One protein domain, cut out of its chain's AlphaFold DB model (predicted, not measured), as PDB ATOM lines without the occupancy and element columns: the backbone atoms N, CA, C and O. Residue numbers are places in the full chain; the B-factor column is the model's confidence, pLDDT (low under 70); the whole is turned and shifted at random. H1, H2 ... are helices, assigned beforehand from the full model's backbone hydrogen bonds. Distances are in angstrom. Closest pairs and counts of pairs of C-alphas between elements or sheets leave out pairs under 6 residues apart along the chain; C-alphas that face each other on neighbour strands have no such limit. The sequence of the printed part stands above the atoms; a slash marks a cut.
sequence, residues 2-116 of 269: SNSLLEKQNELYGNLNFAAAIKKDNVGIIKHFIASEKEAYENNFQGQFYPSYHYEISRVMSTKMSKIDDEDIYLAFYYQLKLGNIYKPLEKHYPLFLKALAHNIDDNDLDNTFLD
ATOM      1  N   SER A   2       3.562  43.225 -18.763       58.34
ATOM      2  CA  SER A   2       3.169  41.932 -19.365       58.34
ATOM      3  C   SER A   2       1.665  41.774 -19.644       58.34
ATOM      4  O   SER A   2       1.296  41.178 -20.649       58.34
ATOM      5  N   ASN A   3       0.787  42.338 -18.804       65.94
ATOM      6  CA  ASN A   3      -0.647  42.024 -18.881       65.94
ATOM      7  C   ASN A   3      -1.353  42.592 -20.126       65.94
ATOM      8  O   ASN A   3      -2.133  41.875 -20.736       65.94
ATOM      9  N   SER A   4      -1.043  43.814 -20.578       79.75
ATOM     10  CA  SER A   4      -1.769  44.404 -21.720       79.75
ATOM     11  C   SER A   4      -1.427  43.759 -23.067       79.75
ATOM     12  O   SER A   4      -2.231  43.792 -23.991       79.75
ATOM     13  N   LEU A   5      -0.206  43.234 -23.225       78.38
ATOM     14  CA  LEU A   5       0.207  42.533 -24.449       78.38
ATOM     15  C   LEU A   5      -0.407  41.136 -24.503       78.38
ATOM     16  O   LEU A   5      -0.964  40.748 -25.527       78.38
ATOM     17  N   LEU A   6      -0.392  40.434 -23.368       76.25
ATOM     18  CA  LEU A   6      -1.085  39.163 -23.203       76.25
ATOM     19  C   LEU A   6      -2.591  39.309 -23.481       76.25
ATOM     20  O   LEU A   6      -3.166  38.509 -24.213       76.25
ATOM     21  N   GLU A   7      -3.236  40.353 -22.954       81.00
ATOM     22  CA  GLU A   7      -4.646  40.673 -23.226       81.00
ATOM     23  C   GLU A   7      -4.904  40.933 -24.720       81.00
ATOM     24  O   GLU A   7      -5.832  40.361 -25.287       81.00
ATOM     25  N   LYS A   8      -4.040  41.696 -25.403       80.44
ATOM     26  CA  LYS A   8      -4.153  41.924 -26.857       80.44
ATOM     27  C   LYS A   8      -4.021  40.640 -27.674       80.44
ATOM     28  O   LYS A   8      -4.767  40.452 -28.635       80.44
ATOM     29  N   GLN A   9      -3.099  39.747 -27.311       75.38
ATOM     30  CA  GLN A   9      -2.996  38.446 -27.974       75.38
ATOM     31  C   GLN A   9      -4.241  37.581 -27.724       75.38
ATOM     32  O   GLN A   9      -4.739  36.948 -28.660       75.38
ATOM     33  N   ASN A  10      -4.780  37.594 -26.498       76.31
ATOM     34  CA  ASN A  10      -6.039  36.921 -26.167       76.31
ATOM     35  C   ASN A  10      -7.196  37.432 -27.036       76.31
ATOM     36  O   ASN A  10      -7.952  36.627 -27.576       76.31
ATOM     37  N   GLU A  11      -7.320  38.746 -27.221       80.00
ATOM     38  CA  GLU A  11      -8.355  39.340 -28.074       80.00
ATOM     39  C   GLU A  11      -8.178  38.966 -29.550       80.00
ATOM     40  O   GLU A  11      -9.139  38.563 -30.213       80.00
ATOM     41  N   LEU A  12      -6.947  39.049 -30.064       72.75
ATOM     42  CA  LEU A  12      -6.636  38.757 -31.463       72.75
ATOM     43  C   LEU A  12      -6.937  37.297 -31.829       72.75
ATOM     44  O   LEU A  12      -7.458  37.015 -32.911       72.75
ATOM     45  N   TYR A  13      -6.624  36.364 -30.928       69.56
ATOM     46  CA  TYR A  13      -6.606  34.931 -31.228       69.56
ATOM     47  C   TYR A  13      -7.661  34.092 -30.485       69.56
ATOM     48  O   TYR A  13      -7.836  32.912 -30.800       69.56
ATOM     49  N   GLY A  14      -8.395  34.688 -29.543       67.50
ATOM     50  CA  GLY A  14      -9.523  34.079 -28.826       67.50
ATOM     51  C   GLY A  14     -10.854  34.119 -29.589       67.50
ATOM     52  O   GLY A  14     -11.873  33.639 -29.091       67.50
ATOM     53  N   ASN A  15     -10.875  34.670 -30.805       76.06
ATOM     54  CA  ASN A  15     -12.082  34.773 -31.622       76.06
ATOM     55  C   ASN A  15     -12.504  33.404 -32.200       76.06
ATOM     56  O   ASN A  15     -11.794  32.803 -33.007       76.06
ATOM     57  N   LEU A  16     -13.707  32.934 -31.845       72.31
ATOM     58  CA  LEU A  16     -14.258  31.645 -32.296       72.31
ATOM     59  C   LEU A  16     -14.382  31.521 -33.825       72.31
ATOM     60  O   LEU A  16     -14.194  30.432 -34.366       72.31
ATOM     61  N   ASN A  17     -14.654  32.619 -34.536       78.06
ATOM     62  CA  ASN A  17     -14.737  32.609 -35.999       78.06
ATOM     63  C   ASN A  17     -13.355  32.409 -36.629       78.06
ATOM     64  O   ASN A  17     -13.210  31.633 -37.574       78.06
ATOM     65  N   PHE A  18     -12.331  33.053 -36.062       74.50
ATOM     66  CA  PHE A  18     -10.941  32.834 -36.454       74.50
ATOM     67  C   PHE A  18     -10.508  31.393 -36.155       74.50
ATOM     68  O   PHE A  18      -9.965  30.717 -37.028       74.50
ATOM     69  N   ALA A  19     -10.845  30.874 -34.971       73.44
ATOM     70  CA  ALA A  19     -10.574  29.491 -34.588       73.44
ATOM     71  C   ALA A  19     -11.226  28.471 -35.541       73.44
ATOM     72  O   ALA A  19     -10.603  27.476 -35.911       73.44
ATOM     73  N   ALA A  20     -12.468  28.706 -35.971       78.38
ATOM     74  CA  ALA A  20     -13.151  27.841 -36.929       78.38
ATOM     75  C   ALA A  20     -12.524  27.909 -38.332       78.38
ATOM     76  O   ALA A  20     -12.397  26.878 -38.999       78.38
ATOM     77  N   ALA A  21     -12.113  29.103 -38.769       79.69
ATOM     78  CA  ALA A  21     -11.489  29.316 -40.071       79.69
ATOM     79  C   ALA A  21     -10.094  28.675 -40.155       79.69
ATOM     80  O   ALA A  21      -9.800  27.952 -41.110       79.69
ATOM     81  N   ILE A  22      -9.259  28.870 -39.128       81.75
ATOM     82  CA  ILE A  22      -7.852  28.455 -39.149       81.75
ATOM     83  C   ILE A  22      -7.672  26.933 -39.079       81.75
ATOM     84  O   ILE A  22      -6.692  26.403 -39.592       81.75
ATOM     85  N   LYS A  23      -8.643  26.184 -38.533       81.88
ATOM     86  CA  LYS A  23      -8.580  24.710 -38.426       81.88
ATOM     87  C   LYS A  23      -8.327  23.992 -39.755       81.88
ATOM     88  O   LYS A  23      -7.783  22.889 -39.759       81.88
ATOM     89  N   LYS A  24      -8.722  24.593 -40.878       83.88
ATOM     90  CA  LYS A  24      -8.535  24.021 -42.222       83.88
ATOM     91  C   LYS A  24      -7.259  24.511 -42.913       83.88
ATOM     92  O   LYS A  24      -6.910  23.976 -43.963       83.88
ATOM     93  N   ASP A  25      -6.565  25.487 -42.334       88.50
ATOM     94  CA  ASP A  25      -5.377  26.117 -42.900       88.50
ATOM     95  C   ASP A  25      -4.118  25.725 -42.120       88.50
ATOM     96  O   ASP A  25      -3.693  26.386 -41.175       88.50
ATOM     97  N   ASN A  26      -3.493  24.625 -42.537       90.00
ATOM     98  CA  ASN A  26      -2.259  24.144 -41.918       90.00
ATOM     99  C   ASN A  26      -1.098  25.154 -42.023       90.00
ATOM    100  O   ASN A  26      -0.252  25.176 -41.132       90.00
ATOM    101  N   VAL A  27      -1.041  25.962 -43.090       91.31
ATOM    102  CA  VAL A  27       0.016  26.973 -43.263       91.31
ATOM    103  C   VAL A  27      -0.222  28.119 -42.284       91.31
ATOM    104  O   VAL A  27       0.689  28.502 -41.553       91.31
ATOM    105  N   GLY A  28      -1.461  28.608 -42.214       89.75
ATOM    106  CA  GLY A  28      -1.870  29.627 -41.254       89.75
ATOM    107  C   GLY A  28      -1.635  29.205 -39.802       89.75
ATOM    108  O   GLY A  28      -1.091  29.991 -39.030       89.75
ATOM    109  N   ILE A  29      -1.951  27.956 -39.433       90.44
ATOM    110  CA  ILE A  29      -1.690  27.428 -38.079       90.44
ATOM    111  C   ILE A  29      -0.209  27.554 -37.705       90.44
ATOM    112  O   ILE A  29       0.090  28.053 -36.622       90.44
ATOM    113  N   ILE A  30       0.713  27.132 -38.580       92.38
ATOM    114  CA  ILE A  30       2.153  27.224 -38.299       92.38
ATOM    115  C   ILE A  30       2.602  28.679 -38.195       92.38
ATOM    116  O   ILE A  30       3.267  29.037 -37.226       92.38
ATOM    117  N   LYS A  31       2.199  29.533 -39.141       92.25
ATOM    118  CA  LYS A  31       2.609  30.943 -39.147       92.25
ATOM    119  C   LYS A  31       2.127  31.693 -37.909       92.25
ATOM    120  O   LYS A  31       2.905  32.420 -37.299       92.25
ATOM    121  N   HIS A  32       0.873  31.489 -37.506       90.94
ATOM    122  CA  HIS A  32       0.339  32.103 -36.290       90.94
ATOM    123  C   HIS A  32       0.982  31.538 -35.025       90.94
ATOM    124  O   HIS A  32       1.284  32.313 -34.122       90.94
ATOM    125  N   PHE A  33       1.254  30.230 -34.976       91.75
ATOM    126  CA  PHE A  33       1.997  29.625 -33.872       91.75
ATOM    127  C   PHE A  33       3.382  30.271 -33.714       91.75
ATOM    128  O   PHE A  33       3.671  30.816 -32.651       91.75
ATOM    129  N   ILE A  34       4.184  30.309 -34.783       92.69
ATOM    130  CA  ILE A  34       5.526  30.916 -34.782       92.69
ATOM    131  C   ILE A  34       5.467  32.384 -34.358       92.69
ATOM    132  O   ILE A  34       6.227  32.797 -33.488       92.69
ATOM    133  N   ALA A  35       4.565  33.172 -34.952       90.88
ATOM    134  CA  ALA A  35       4.441  34.591 -34.630       90.88
ATOM    135  C   ALA A  35       4.091  34.811 -33.152       90.88
ATOM    136  O   ALA A  35       4.693  35.666 -32.504       90.88
ATOM    137  N   SER A  36       3.163  34.013 -32.613       89.25
ATOM    138  CA  SER A  36       2.762  34.102 -31.207       89.25
ATOM    139  C   SER A  36       3.898  33.753 -30.253       89.25
ATOM    140  O   SER A  36       4.132  34.491 -29.301       89.25
ATOM    141  N   GLU A  37       4.642  32.681 -30.541       90.56
ATOM    142  CA  GLU A  37       5.713  32.201 -29.671       90.56
ATOM    143  C   GLU A  37       6.936  33.105 -29.739       90.56
ATOM    144  O   GLU A  37       7.582  33.349 -28.722       90.56
ATOM    145  N   LYS A  38       7.216  33.675 -30.913       90.56
ATOM    146  CA  LYS A  38       8.240  34.704 -31.066       90.56
ATOM    147  C   LYS A  38       7.931  35.925 -30.204       90.56
ATOM    148  O   LYS A  38       8.787  36.347 -29.433       90.56
ATOM    149  N   GLU A  39       6.714  36.460 -30.295       88.56
ATOM    150  CA  GLU A  39       6.308  37.618 -29.494       88.56
ATOM    151  C   GLU A  39       6.306  37.287 -27.993       88.56
ATOM    152  O   GLU A  39       6.781  38.085 -27.184       88.56
ATOM    153  N   ALA A  40       5.839  36.092 -27.620       86.75
ATOM    154  CA  ALA A  40       5.834  35.634 -26.234       86.75
ATOM    155  C   ALA A  40       7.245  35.464 -25.663       86.75
ATOM    156  O   ALA A  40       7.484  35.793 -24.498       86.75
ATOM    157  N   TYR A  41       8.187  34.994 -26.482       85.31
ATOM    158  CA  TYR A  41       9.594  34.895 -26.123       85.31
ATOM    159  C   TYR A  41      10.232  36.280 -25.946       85.31
ATOM    160  O   TYR A  41      10.807  36.553 -24.896       85.31
ATOM    161  N   GLU A  42      10.061  37.184 -26.916       88.25
ATOM    162  CA  GLU A  42      10.613  38.551 -26.878       88.25
ATOM    163  C   GLU A  42      10.109  39.374 -25.676       88.25
ATOM    164  O   GLU A  42      10.764  40.322 -25.247       88.25
ATOM    165  N   ASN A  43       8.960  38.998 -25.105       86.19
ATOM    166  CA  ASN A  43       8.301  39.716 -24.015       86.19
ATOM    167  C   ASN A  43       8.169  38.899 -22.711       86.19
ATOM    168  O   ASN A  43       7.448  39.319 -21.802       86.19
ATOM    169  N   ASN A  44       8.874  37.768 -22.584       83.19
ATOM    170  CA  ASN A  44       8.938  36.935 -21.372       83.19
ATOM    171  C   ASN A  44       7.577  36.427 -20.842       83.19
ATOM    172  O   ASN A  44       7.354  36.386 -19.630       83.19
ATOM    173  N   PHE A  45       6.664  36.024 -21.729       82.06
ATOM    174  CA  PHE A  45       5.388  35.395 -21.351       82.06
ATOM    175  C   PHE A  45       5.112  34.064 -22.070       82.06
ATOM    176  O   PHE A  45       3.978  33.587 -22.108       82.06
ATOM    177  N   GLN A  46       6.147  33.433 -22.626       79.50
ATOM    178  CA  GLN A  46       6.033  32.137 -23.296       79.50
ATOM    179  C   GLN A  46       5.329  31.089 -22.412       79.50
ATOM    180  O   GLN A  46       5.588  30.995 -21.211       79.50
ATOM    181  N   GLY A  47       4.403  30.325 -23.000       75.12
ATOM    182  CA  GLY A  47       3.596  29.334 -22.279       75.12
ATOM    183  C   GLY A  47       2.498  29.908 -21.369       75.12
ATOM    184  O   GLY A  47       1.832  29.138 -20.684       75.12
ATOM    185  N   GLN A  48       2.269  31.226 -21.351       79.25
ATOM    186  CA  GLN A  48       1.174  31.847 -20.581       79.25
ATOM    187  C   GLN A  48      -0.109  32.042 -21.405       79.25
ATOM    188  O   GLN A  48      -1.137  32.447 -20.862       79.25
ATOM    189  N   PHE A  49      -0.075  31.742 -22.706       77.56
ATOM    190  CA  PHE A  49      -1.199  31.901 -23.623       77.56
ATOM    191  C   PHE A  49      -1.308  30.711 -24.581       77.56
ATOM    192  O   PHE A  49      -0.331  30.350 -25.226       77.56
ATOM    193  N   TYR A  50      -2.505  30.123 -24.680       76.69
ATOM    194  CA  TYR A  50      -2.785  28.950 -25.519       76.69
ATOM    195  C   TYR A  50      -4.017  29.190 -26.408       76.69
ATOM    196  O   TYR A  50      -5.122  28.742 -26.103       76.69
ATOM    197  N   PRO A  51      -3.863  29.929 -27.514       75.62
ATOM    198  CA  PRO A  51      -4.918  30.151 -28.496       75.62
ATOM    199  C   PRO A  51      -5.225  28.890 -29.311       75.62
ATOM    200  O   PRO A  51      -4.492  27.904 -29.292       75.62
ATOM    201  N   SER A  52      -6.294  28.927 -30.110       74.50
ATOM    202  CA  SER A  52      -6.777  27.746 -30.847       74.50
ATOM    203  C   SER A  52      -5.715  27.047 -31.713       74.50
ATOM    204  O   SER A  52      -5.709  25.824 -31.790       74.50
ATOM    205  N   TYR A  53      -4.785  27.780 -32.332       78.06
ATOM    206  CA  TYR A  53      -3.726  27.176 -33.153       78.06
ATOM    207  C   TYR A  53      -2.652  26.439 -32.339       78.06
ATOM    208  O   TYR A  53      -2.054  25.509 -32.873       78.06
ATOM    209  N   HIS A  54      -2.455  26.756 -31.053       82.81
ATOM    210  CA  HIS A  54      -1.600  25.956 -30.164       82.81
ATOM    211  C   HIS A  54      -2.168  24.559 -29.917       82.81
ATOM    212  O   HIS A  54      -1.414  23.602 -29.796       82.81
ATOM    213  N   TYR A  55      -3.493  24.412 -29.892       81.38
ATOM    214  CA  TYR A  55      -4.126  23.094 -29.789       81.38
ATOM    215  C   TYR A  55      -4.076  22.313 -31.110       81.38
ATOM    216  O   TYR A  55      -4.125  21.083 -31.119       81.38
ATOM    217  N   GLU A  56      -3.969  23.014 -32.239       86.50
ATOM    218  CA  GLU A  56      -3.974  22.415 -33.578       86.50
ATOM    219  C   GLU A  56      -2.564  22.123 -34.117       86.50
ATOM    220  O   GLU A  56      -2.410  21.293 -35.017       86.50
ATOM    221  N   ILE A  57      -1.521  22.762 -33.579       88.69
ATOM    222  CA  ILE A  57      -0.141  22.640 -34.072       88.69
ATOM    223  C   ILE A  57       0.349  21.188 -34.072       88.69
ATOM    224  O   ILE A  57       0.923  20.735 -35.062       88.69
ATOM    225  N   SER A  58       0.014  20.405 -33.039       85.88
ATOM    226  CA  SER A  58       0.382  18.988 -32.954       85.88
ATOM    227  C   SER A  58      -0.173  18.181 -34.126       85.88
ATOM    228  O   SER A  58       0.508  17.309 -34.673       85.88
ATOM    229  N   ARG A  59      -1.409  18.491 -34.543       88.56
ATOM    230  CA  ARG A  59      -2.038  17.871 -35.713       88.56
ATOM    231  C   ARG A  59      -1.258  18.229 -36.967       88.56
ATOM    232  O   ARG A  59      -0.937  17.326 -37.736       88.56
ATOM    233  N   VAL A  60      -0.926  19.504 -37.169       90.88
ATOM    234  CA  VAL A  60      -0.203  19.957 -38.367       90.88
ATOM    235  C   VAL A  60       1.192  19.337 -38.456       90.88
ATOM    236  O   VAL A  60       1.549  18.811 -39.513       90.88
ATOM    237  N   MET A  61       1.934  19.302 -37.347       89.00
ATOM    238  CA  MET A  61       3.289  18.740 -37.276       89.00
ATOM    239  C   MET A  61       3.343  17.233 -37.549       89.00
ATOM    240  O   MET A  61       4.375  16.713 -37.969       89.00
ATOM    241  N   SER A  62       2.226  16.524 -37.358       85.00
ATOM    242  CA  SER A  62       2.100  15.106 -37.726       85.00
ATOM    243  C   SER A  62       1.860  14.868 -39.227       85.00
ATOM    244  O   SER A  62       1.924  13.731 -39.697       85.00
ATOM    245  N   THR A  63       1.569  15.922 -39.998       88.81
ATOM    246  CA  THR A  63       1.295  15.823 -41.440       88.81
ATOM    247  C   THR A  63       2.566  15.895 -42.284       88.81
ATOM    248  O   THR A  63       3.660  16.177 -41.804       88.81
ATOM    249  N   LYS A  64       2.419  15.707 -43.603       89.19
ATOM    250  CA  LYS A  64       3.524  15.864 -44.557       89.19
ATOM    251  C   LYS A  64       4.087  17.288 -44.616       89.19
ATOM    252  O   LYS A  64       5.209  17.430 -45.088       89.19
ATOM    253  N   MET A  65       3.351  18.319 -44.194       91.88
ATOM    254  CA  MET A  65       3.769  19.731 -44.293       91.88
ATOM    255  C   MET A  65       4.318  20.119 -45.687       91.88
ATOM    256  O   MET A  65       5.224  20.920 -45.803       91.88
ATOM    257  N   SER A  66       3.795  19.532 -46.776       88.06
ATOM    258  CA  SER A  66       4.379  19.663 -48.130       88.06
ATOM    259  C   SER A  66       4.286  21.059 -48.763       88.06
ATOM    260  O   SER A  66       4.829  21.253 -49.842       88.06
ATOM    261  N   LYS A  67       3.532  21.983 -48.159       91.44
ATOM    262  CA  LYS A  67       3.329  23.365 -48.634       91.44
ATOM    263  C   LYS A  67       3.849  24.400 -47.628       91.44
ATOM    264  O   LYS A  67       3.411  25.542 -47.653       91.44
ATOM    265  N   ILE A  68       4.655  23.953 -46.673       93.56
ATOM    266  CA  ILE A  68       5.213  24.778 -45.608       93.56
ATOM    267  C   ILE A  68       6.714  24.793 -45.857       93.56
ATOM    268  O   ILE A  68       7.289  23.737 -46.120       93.56
ATOM    269  N   ASP A  69       7.303  25.981 -45.818       95.81
ATOM    270  CA  ASP A  69       8.728  26.162 -46.056       95.81
ATOM    271  C   ASP A  69       9.550  25.534 -44.922       95.81
ATOM    272  O   ASP A  69       9.113  25.488 -43.769       95.81
ATOM    273  N   ASP A  70      10.753  25.053 -45.238       96.38
ATOM    274  CA  ASP A  70      11.616  24.368 -44.265       96.38
ATOM    275  C   ASP A  70      11.960  25.252 -43.057       96.38
ATOM    276  O   ASP A  70      12.069  24.745 -41.941       96.38
ATOM    277  N   GLU A  71      12.073  26.569 -43.259       97.06
ATOM    278  CA  GLU A  71      12.304  27.537 -42.181       97.06
ATOM    279  C   GLU A  71      11.118  27.597 -41.208       97.06
ATOM    280  O   GLU A  71      11.305  27.515 -39.996       97.06
ATOM    281  N   ASP A  72       9.887  27.636 -41.723       96.94
ATOM    282  CA  ASP A  72       8.675  27.610 -40.897       96.94
ATOM    283  C   ASP A  72       8.556  26.267 -40.146       96.94
ATOM    284  O   ASP A  72       8.176  26.224 -38.975       96.94
ATOM    285  N   ILE A  73       8.921  25.148 -40.780       96.69
ATOM    286  CA  ILE A  73       8.940  23.829 -40.124       96.69
ATOM    287  C   ILE A  73       9.969  23.799 -38.987       96.69
ATOM    288  O   ILE A  73       9.667  23.329 -37.887       96.69
ATOM    289  N   TYR A  74      11.179  24.298 -39.246       97.25
ATOM    290  CA  TYR A  74      12.249  24.413 -38.260       97.25
ATOM    291  C   TYR A  74      11.822  25.270 -37.061       97.25
ATOM    292  O   TYR A  74      11.907  24.804 -35.922       97.25
ATOM    293  N   LEU A  75      11.295  26.474 -37.305       96.50
ATOM    294  CA  LEU A  75      10.835  27.384 -36.254       96.50
ATOM    295  C   LEU A  75       9.689  26.776 -35.439       96.50
ATOM    296  O   LEU A  75       9.679  26.886 -34.213       96.50
ATOM    297  N   ALA A  76       8.755  26.073 -36.087       95.25
ATOM    298  CA  ALA A  76       7.686  25.371 -35.383       95.25
ATOM    299  C   ALA A  76       8.231  24.295 -34.428       95.25
ATOM    300  O   ALA A  76       7.779  24.211 -33.285       95.25
ATOM    301  N   PHE A  77       9.220  23.493 -34.850       95.81
ATOM    302  CA  PHE A  77       9.882  22.546 -33.945       95.81
ATOM    303  C   PHE A  77      10.610  23.255 -32.805       95.81
ATOM    304  O   PHE A  77      10.474  22.842 -31.657       95.81
ATOM    305  N   TYR A  78      11.349  24.318 -33.111       94.38
ATOM    306  CA  TYR A  78      12.128  25.066 -32.128       94.38
ATOM    307  C   TYR A  78      11.246  25.646 -31.016       94.38
ATOM    308  O   TYR A  78      11.518  25.417 -29.835       94.38
ATOM    309  N   TYR A  79      10.144  26.312 -31.370       92.00
ATOM    310  CA  TYR A  79       9.231  26.874 -30.375       92.00
ATOM    311  C   TYR A  79       8.473  25.795 -29.591       92.00
ATOM    312  O   TYR A  79       8.262  25.940 -28.391       92.00
ATOM    313  N   GLN A  80       8.140  24.657 -30.207       91.31
ATOM    314  CA  GLN A  80       7.579  23.522 -29.462       91.31
ATOM    315  C   GLN A  80       8.562  22.943 -28.443       91.31
ATOM    316  O   GLN A  80       8.168  22.653 -27.315       91.31
ATOM    317  N   LEU A  81       9.837  22.813 -28.808       91.94
ATOM    318  CA  LEU A  81      10.885  22.369 -27.890       91.94
ATOM    319  C   LEU A  81      11.090  23.373 -26.750       91.94
ATOM    320  O   LEU A  81      11.227  22.965 -25.600       91.94
ATOM    321  N   LYS A  82      11.000  24.678 -27.040       88.00
ATOM    322  CA  LYS A  82      10.972  25.744 -26.027       88.00
ATOM    323  C   LYS A  82       9.774  25.661 -25.078       88.00
ATOM    324  O   LYS A  82       9.876  26.157 -23.968       88.00
ATOM    325  N   LEU A  83       8.674  25.026 -25.470       86.81
ATOM    326  CA  LEU A  83       7.536  24.733 -24.590       86.81
ATOM    327  C   LEU A  83       7.667  23.379 -23.864       86.81
ATOM    328  O   LEU A  83       6.720  22.937 -23.217       86.81
ATOM    329  N   GLY A  84       8.804  22.688 -23.994       88.31
ATOM    330  CA  GLY A  84       9.032  21.362 -23.412       88.31
ATOM    331  C   GLY A  84       8.398  20.209 -24.203       88.31
ATOM    332  O   GLY A  84       8.395  19.063 -23.748       88.31
ATOM    333  N   ASN A  85       7.861  20.470 -25.400       89.31
ATOM    334  CA  ASN A  85       7.143  19.465 -26.180       89.31
ATOM    335  C   ASN A  85       8.071  18.700 -27.129       89.31
ATOM    336  O   ASN A  85       8.607  19.243 -28.096       89.31
ATOM    337  N   ILE A  86       8.179  17.386 -26.916       90.69
ATOM    338  CA  ILE A  86       8.943  16.484 -27.788       90.69
ATOM    339  C   ILE A  86       8.014  15.757 -28.765       90.69
ATOM    340  O   ILE A  86       7.129  14.988 -28.376       90.69
ATOM    341  N   TYR A  87       8.265  15.946 -30.061       88.50
ATOM    342  CA  TYR A  87       7.453  15.395 -31.147       88.50
ATOM    343  C   TYR A  87       8.116  14.237 -31.860       88.50
ATOM    344  O   TYR A  87       9.315  14.234 -32.059       88.50
ATOM    345  N   LYS A  88       7.306  13.312 -32.378       93.38
ATOM    346  CA  LYS A  88       7.755  12.403 -33.435       93.38
ATOM    347  C   LYS A  88       7.569  13.109 -34.787       93.38
ATOM    348  O   LYS A  88       6.435  13.092 -35.271       93.38
ATOM    349  N   PRO A  89       8.595  13.742 -35.390       94.06
ATOM    350  CA  PRO A  89       8.445  14.305 -36.725       94.06
ATOM    351  C   PRO A  89       8.254  13.178 -37.742       94.06
ATOM    352  O   PRO A  89       8.556  12.015 -37.468       94.06
ATOM    353  N   LEU A  90       7.788  13.512 -38.943       93.69
ATOM    354  CA  LEU A  90       7.989  12.611 -40.076       93.69
ATOM    355  C   LEU A  90       9.482  12.516 -40.399       93.69
ATOM    356  O   LEU A  90      10.197  13.504 -40.275       93.69
ATOM    357  N   GLU A  91       9.925  11.358 -40.885       95.56
ATOM    358  CA  GLU A  91      11.341  11.072 -41.164       95.56
ATOM    359  C   GLU A  91      12.022  12.148 -42.019       95.56
ATOM    360  O   GLU A  91      13.095  12.626 -41.673       95.56
ATOM    361  N   LYS A  92      11.355  12.617 -43.080       94.56
ATOM    362  CA  LYS A  92      11.887  13.676 -43.954       94.56
ATOM    363  C   LYS A  92      12.158  15.009 -43.241       94.56
ATOM    364  O   LYS A  92      12.981  15.784 -43.704       94.56
ATOM    365  N   HIS A  93      11.463  15.264 -42.132       95.94
ATOM    366  CA  HIS A  93      11.560  16.488 -41.332       95.94
ATOM    367  C   HIS A  93      12.448  16.308 -40.101       95.94
ATOM    368  O   HIS A  93      12.685  17.257 -39.357       95.94
ATOM    369  N   TYR A  94      12.944  15.092 -39.872       96.69
ATOM    370  CA  TYR A  94      13.797  14.779 -38.737       96.69
ATOM    371  C   TYR A  94      15.092  15.611 -38.695       96.69
ATOM    372  O   TYR A  94      15.409  16.105 -37.615       96.69
ATOM    373  N   PRO A  95      15.791  15.884 -39.818       96.88
ATOM    374  CA  PRO A  95      16.960  16.766 -39.793       96.88
ATOM    375  C   PRO A  95      16.643  18.187 -39.297       96.88
ATOM    376  O   PRO A  95      17.410  18.751 -38.519       96.88
ATOM    377  N   LEU A  96      15.491  18.748 -39.688       97.31
ATOM    378  CA  LEU A  96      15.042  20.066 -39.220       97.31
ATOM    379  C   LEU A  96      14.721  20.046 -37.722       97.31
ATOM    380  O   LEU A  96      15.072  20.979 -37.007       97.31
ATOM    381  N   PHE A  97      14.110  18.963 -37.237       97.00
ATOM    382  CA  PHE A  97      13.856  18.762 -35.812       97.00
ATOM    383  C   PHE A  97      15.153  18.681 -34.989       97.00
ATOM    384  O   PHE A  97      15.244  19.315 -33.941       97.00
ATOM    385  N   LEU A  98      16.174  17.958 -35.466       96.69
ATOM    386  CA  LEU A  98      17.476  17.899 -34.789       96.69
ATOM    387  C   LEU A  98      18.176  19.261 -34.776       96.69
ATOM    388  O   LEU A  98      18.714  19.658 -33.746       96.69
ATOM    389  N   LYS A  99      18.113  20.011 -35.886       96.44
ATOM    390  CA  LYS A  99      18.619  21.390 -35.951       96.44
ATOM    391  C   LYS A  99      17.916  22.294 -34.934       96.44
ATOM    392  O   LYS A  99      18.577  23.063 -34.248       96.44
ATOM    393  N   ALA A 100      16.593  22.180 -34.815       95.75
ATOM    394  CA  ALA A 100      15.807  22.939 -33.846       95.75
ATOM    395  C   ALA A 100      16.167  22.594 -32.394       95.75
ATOM    396  O   ALA A 100      16.230  23.488 -31.556       95.75
ATOM    397  N   LEU A 101      16.435  21.318 -32.097       94.50
ATOM    398  CA  LEU A 101      16.875  20.883 -30.773       94.50
ATOM    399  C   LEU A 101      18.275  21.381 -30.422       94.50
ATOM    400  O   LEU A 101      18.462  21.876 -29.316       94.50
ATOM    401  N   ALA A 102      19.226  21.295 -31.353       93.00
ATOM    402  CA  ALA A 102      20.563  21.850 -31.154       93.00
ATOM    403  C   ALA A 102      20.484  23.347 -30.819       93.00
ATOM    404  O   ALA A 102      20.972  23.780 -29.780       93.00
ATOM    405  N   HIS A 103      19.739  24.106 -31.628       92.69
ATOM    406  CA  HIS A 103      19.558  25.535 -31.402       92.69
ATOM    407  C   HIS A 103      18.832  25.851 -30.084       92.69
ATOM    408  O   HIS A 103      19.182  26.797 -29.390       92.69
ATOM    409  N   ASN A 104      17.835  25.044 -29.702       90.56
ATOM    410  CA  ASN A 104      17.148  25.197 -28.420       90.56
ATOM    411  C   ASN A 104      18.097  25.034 -27.224       90.56
ATOM    412  O   ASN A 104      17.973  25.775 -26.250       90.56
ATOM    413  N   ILE A 105      19.014  24.070 -27.301       89.06
ATOM    414  CA  ILE A 105      20.021  23.832 -26.265       89.06
ATOM    415  C   ILE A 105      20.987  25.018 -26.182       89.06
ATOM    416  O   ILE A 105      21.227  25.517 -25.082       89.06
ATOM    417  N   ASP A 106      21.473  25.502 -27.326       88.00
ATOM    418  CA  ASP A 106      22.399  26.638 -27.390       88.00
ATOM    419  C   ASP A 106      21.792  27.921 -26.799       88.00
ATOM    420  O   ASP A 106      22.468  28.655 -26.079       88.00
ATOM    421  N   ASP A 107      20.507  28.177 -27.059       85.44
ATOM    422  CA  ASP A 107      19.831  29.404 -26.624       85.44
ATOM    423  C   ASP A 107      19.501  29.452 -25.128       85.44
ATOM    424  O   ASP A 107      19.388  30.542 -24.564       85.44
ATOM    425  N   ASN A 108      19.258  28.301 -24.497       75.38
ATOM    426  CA  ASN A 108      18.751  28.263 -23.123       75.38
ATOM    427  C   ASN A 108      19.777  27.749 -22.116       75.38
ATOM    428  O   ASN A 108      19.537  27.916 -20.926       75.38
ATOM    429  N   ASP A 109      20.898  27.155 -22.544       73.31
ATOM    430  CA  ASP A 109      21.671  26.230 -21.703       73.31
ATOM    431  C   ASP A 109      20.794  25.007 -21.323       73.31
ATOM    432  O   ASP A 109      19.586  25.116 -21.083       73.31
ATOM    433  N   LEU A 110      21.362  23.798 -21.279       69.06
ATOM    434  CA  LEU A 110      20.630  22.617 -20.799       69.06
ATOM    435  C   LEU A 110      20.043  22.795 -19.394       69.06
ATOM    436  O   LEU A 110      19.077  22.113 -19.061       69.06
ATOM    437  N   ASP A 111      20.591  23.703 -18.589       67.56
ATOM    438  CA  ASP A 111      20.071  23.981 -17.252       67.56
ATOM    439  C   ASP A 111      18.809  24.872 -17.260       67.56
ATOM    440  O   ASP A 111      18.067  24.858 -16.276       67.56
ATOM    441  N   ASN A 112      18.512  25.601 -18.350       71.75
ATOM    442  CA  ASN A 112      17.293  26.427 -18.460       71.75
ATOM    443  C   ASN A 112      16.348  26.014 -19.602       71.75
ATOM    444  O   ASN A 112      15.377  26.720 -19.885       71.75
ATOM    445  N   THR A 113      16.589  24.879 -20.263       76.31
ATOM    446  CA  THR A 113      15.601  24.313 -21.191       76.31
ATOM    447  C   THR A 113      14.424  23.688 -20.433       76.31
ATOM    448  O   THR A 113      14.569  23.138 -19.344       76.31
ATOM    449  N   PHE A 114      13.235  23.721 -21.041       80.06
ATOM    450  CA  PHE A 114      12.036  23.035 -20.539       80.06
ATOM    451  C   PHE A 114      12.060  21.517 -20.798       80.06
ATOM    452  O   PHE A 114      11.094  20.813 -20.499       80.06
ATOM    453  N   LEU A 115      13.134  21.005 -21.402       85.62
ATOM    454  CA  LEU A 115      13.315  19.593 -21.706       85.62
ATOM    455  C   LEU A 115      14.054  18.888 -20.563       85.62
ATOM    456  O   LEU A 115      15.212  19.182 -20.282       85.62
ATOM    457  N   ASP A 116      13.410  17.894 -19.953       87.00
ATOM    458  CA  ASP A 116      14.013  17.105 -18.875       87.00
ATOM    459  C   ASP A 116      15.345  16.454 -19.300       87.00
ATOM    460  O   ASP A 116      15.405  15.714 -20.289       87.00
TER     461      ASP A 116
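Overview. This is residues 2 to 116 of the 269 residues of an uncharacterized protein of Cellulophaga sp. RHA_52 (UniProt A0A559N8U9). H1, H3, H5 and H6 make a row in a slab, with H1 loosely set at one end and H5 crossing both H3 and H6. H4 packs across residues 26 to 33 of H3. The 115 printed residues hold six named helices and no named strand, all helix; the whole is compact, radius of gyration of the C-alphas 14.0 A, spanning 35 by 33 by 20 A.

Arrangement. Start at H1, residues 2 to 13, close to but not clearly touching H3, residues 26 to 42; their closest C-alphas, Gln 9 and Ser 36, are 7.9 A apart. H2, residues 16 to 22, only just touches H4, residues 52 to 61, with 3 pairs of C-alphas within 8 A, the closest Ala 19 and Ser 52 at 5.6 A. H3 touches H4 with residues 26 to 33 alone, closest C-alphas Ile 29 and Tyr 53, 5.3 A. H3 touches H5, residues 70 to 82, at a steep tilt of 50 degrees, closest C-alphas Ile 34 and Ala 76, 6.0 A. H5 touches H6, residues 91 to 108, closest C-alphas Tyr 78 and Ala 100, 4.6 A. Every O i to N i+4 pair is within hydrogen-bond range in H1, H2, H3 and H5, but 4 of 6 in H4 and 12 of 14 in H6.

Along the chain. Find C-alpha 2 at (3.169, 41.932, -19.365), where H1 begins; H3 is 24.5 A long. H6 runs 26.0 A to C-alpha 108 at (18.751, 28.263, -23.123).

Size, cuts and confidence. C-alphas Ser 4 and Glu 91, the farthest apart, are 40.8 A apart. The printed part has no cut and no long link; pLDDT is under 70 at residues 2 to 3, 13 to 14 and 110 to 111.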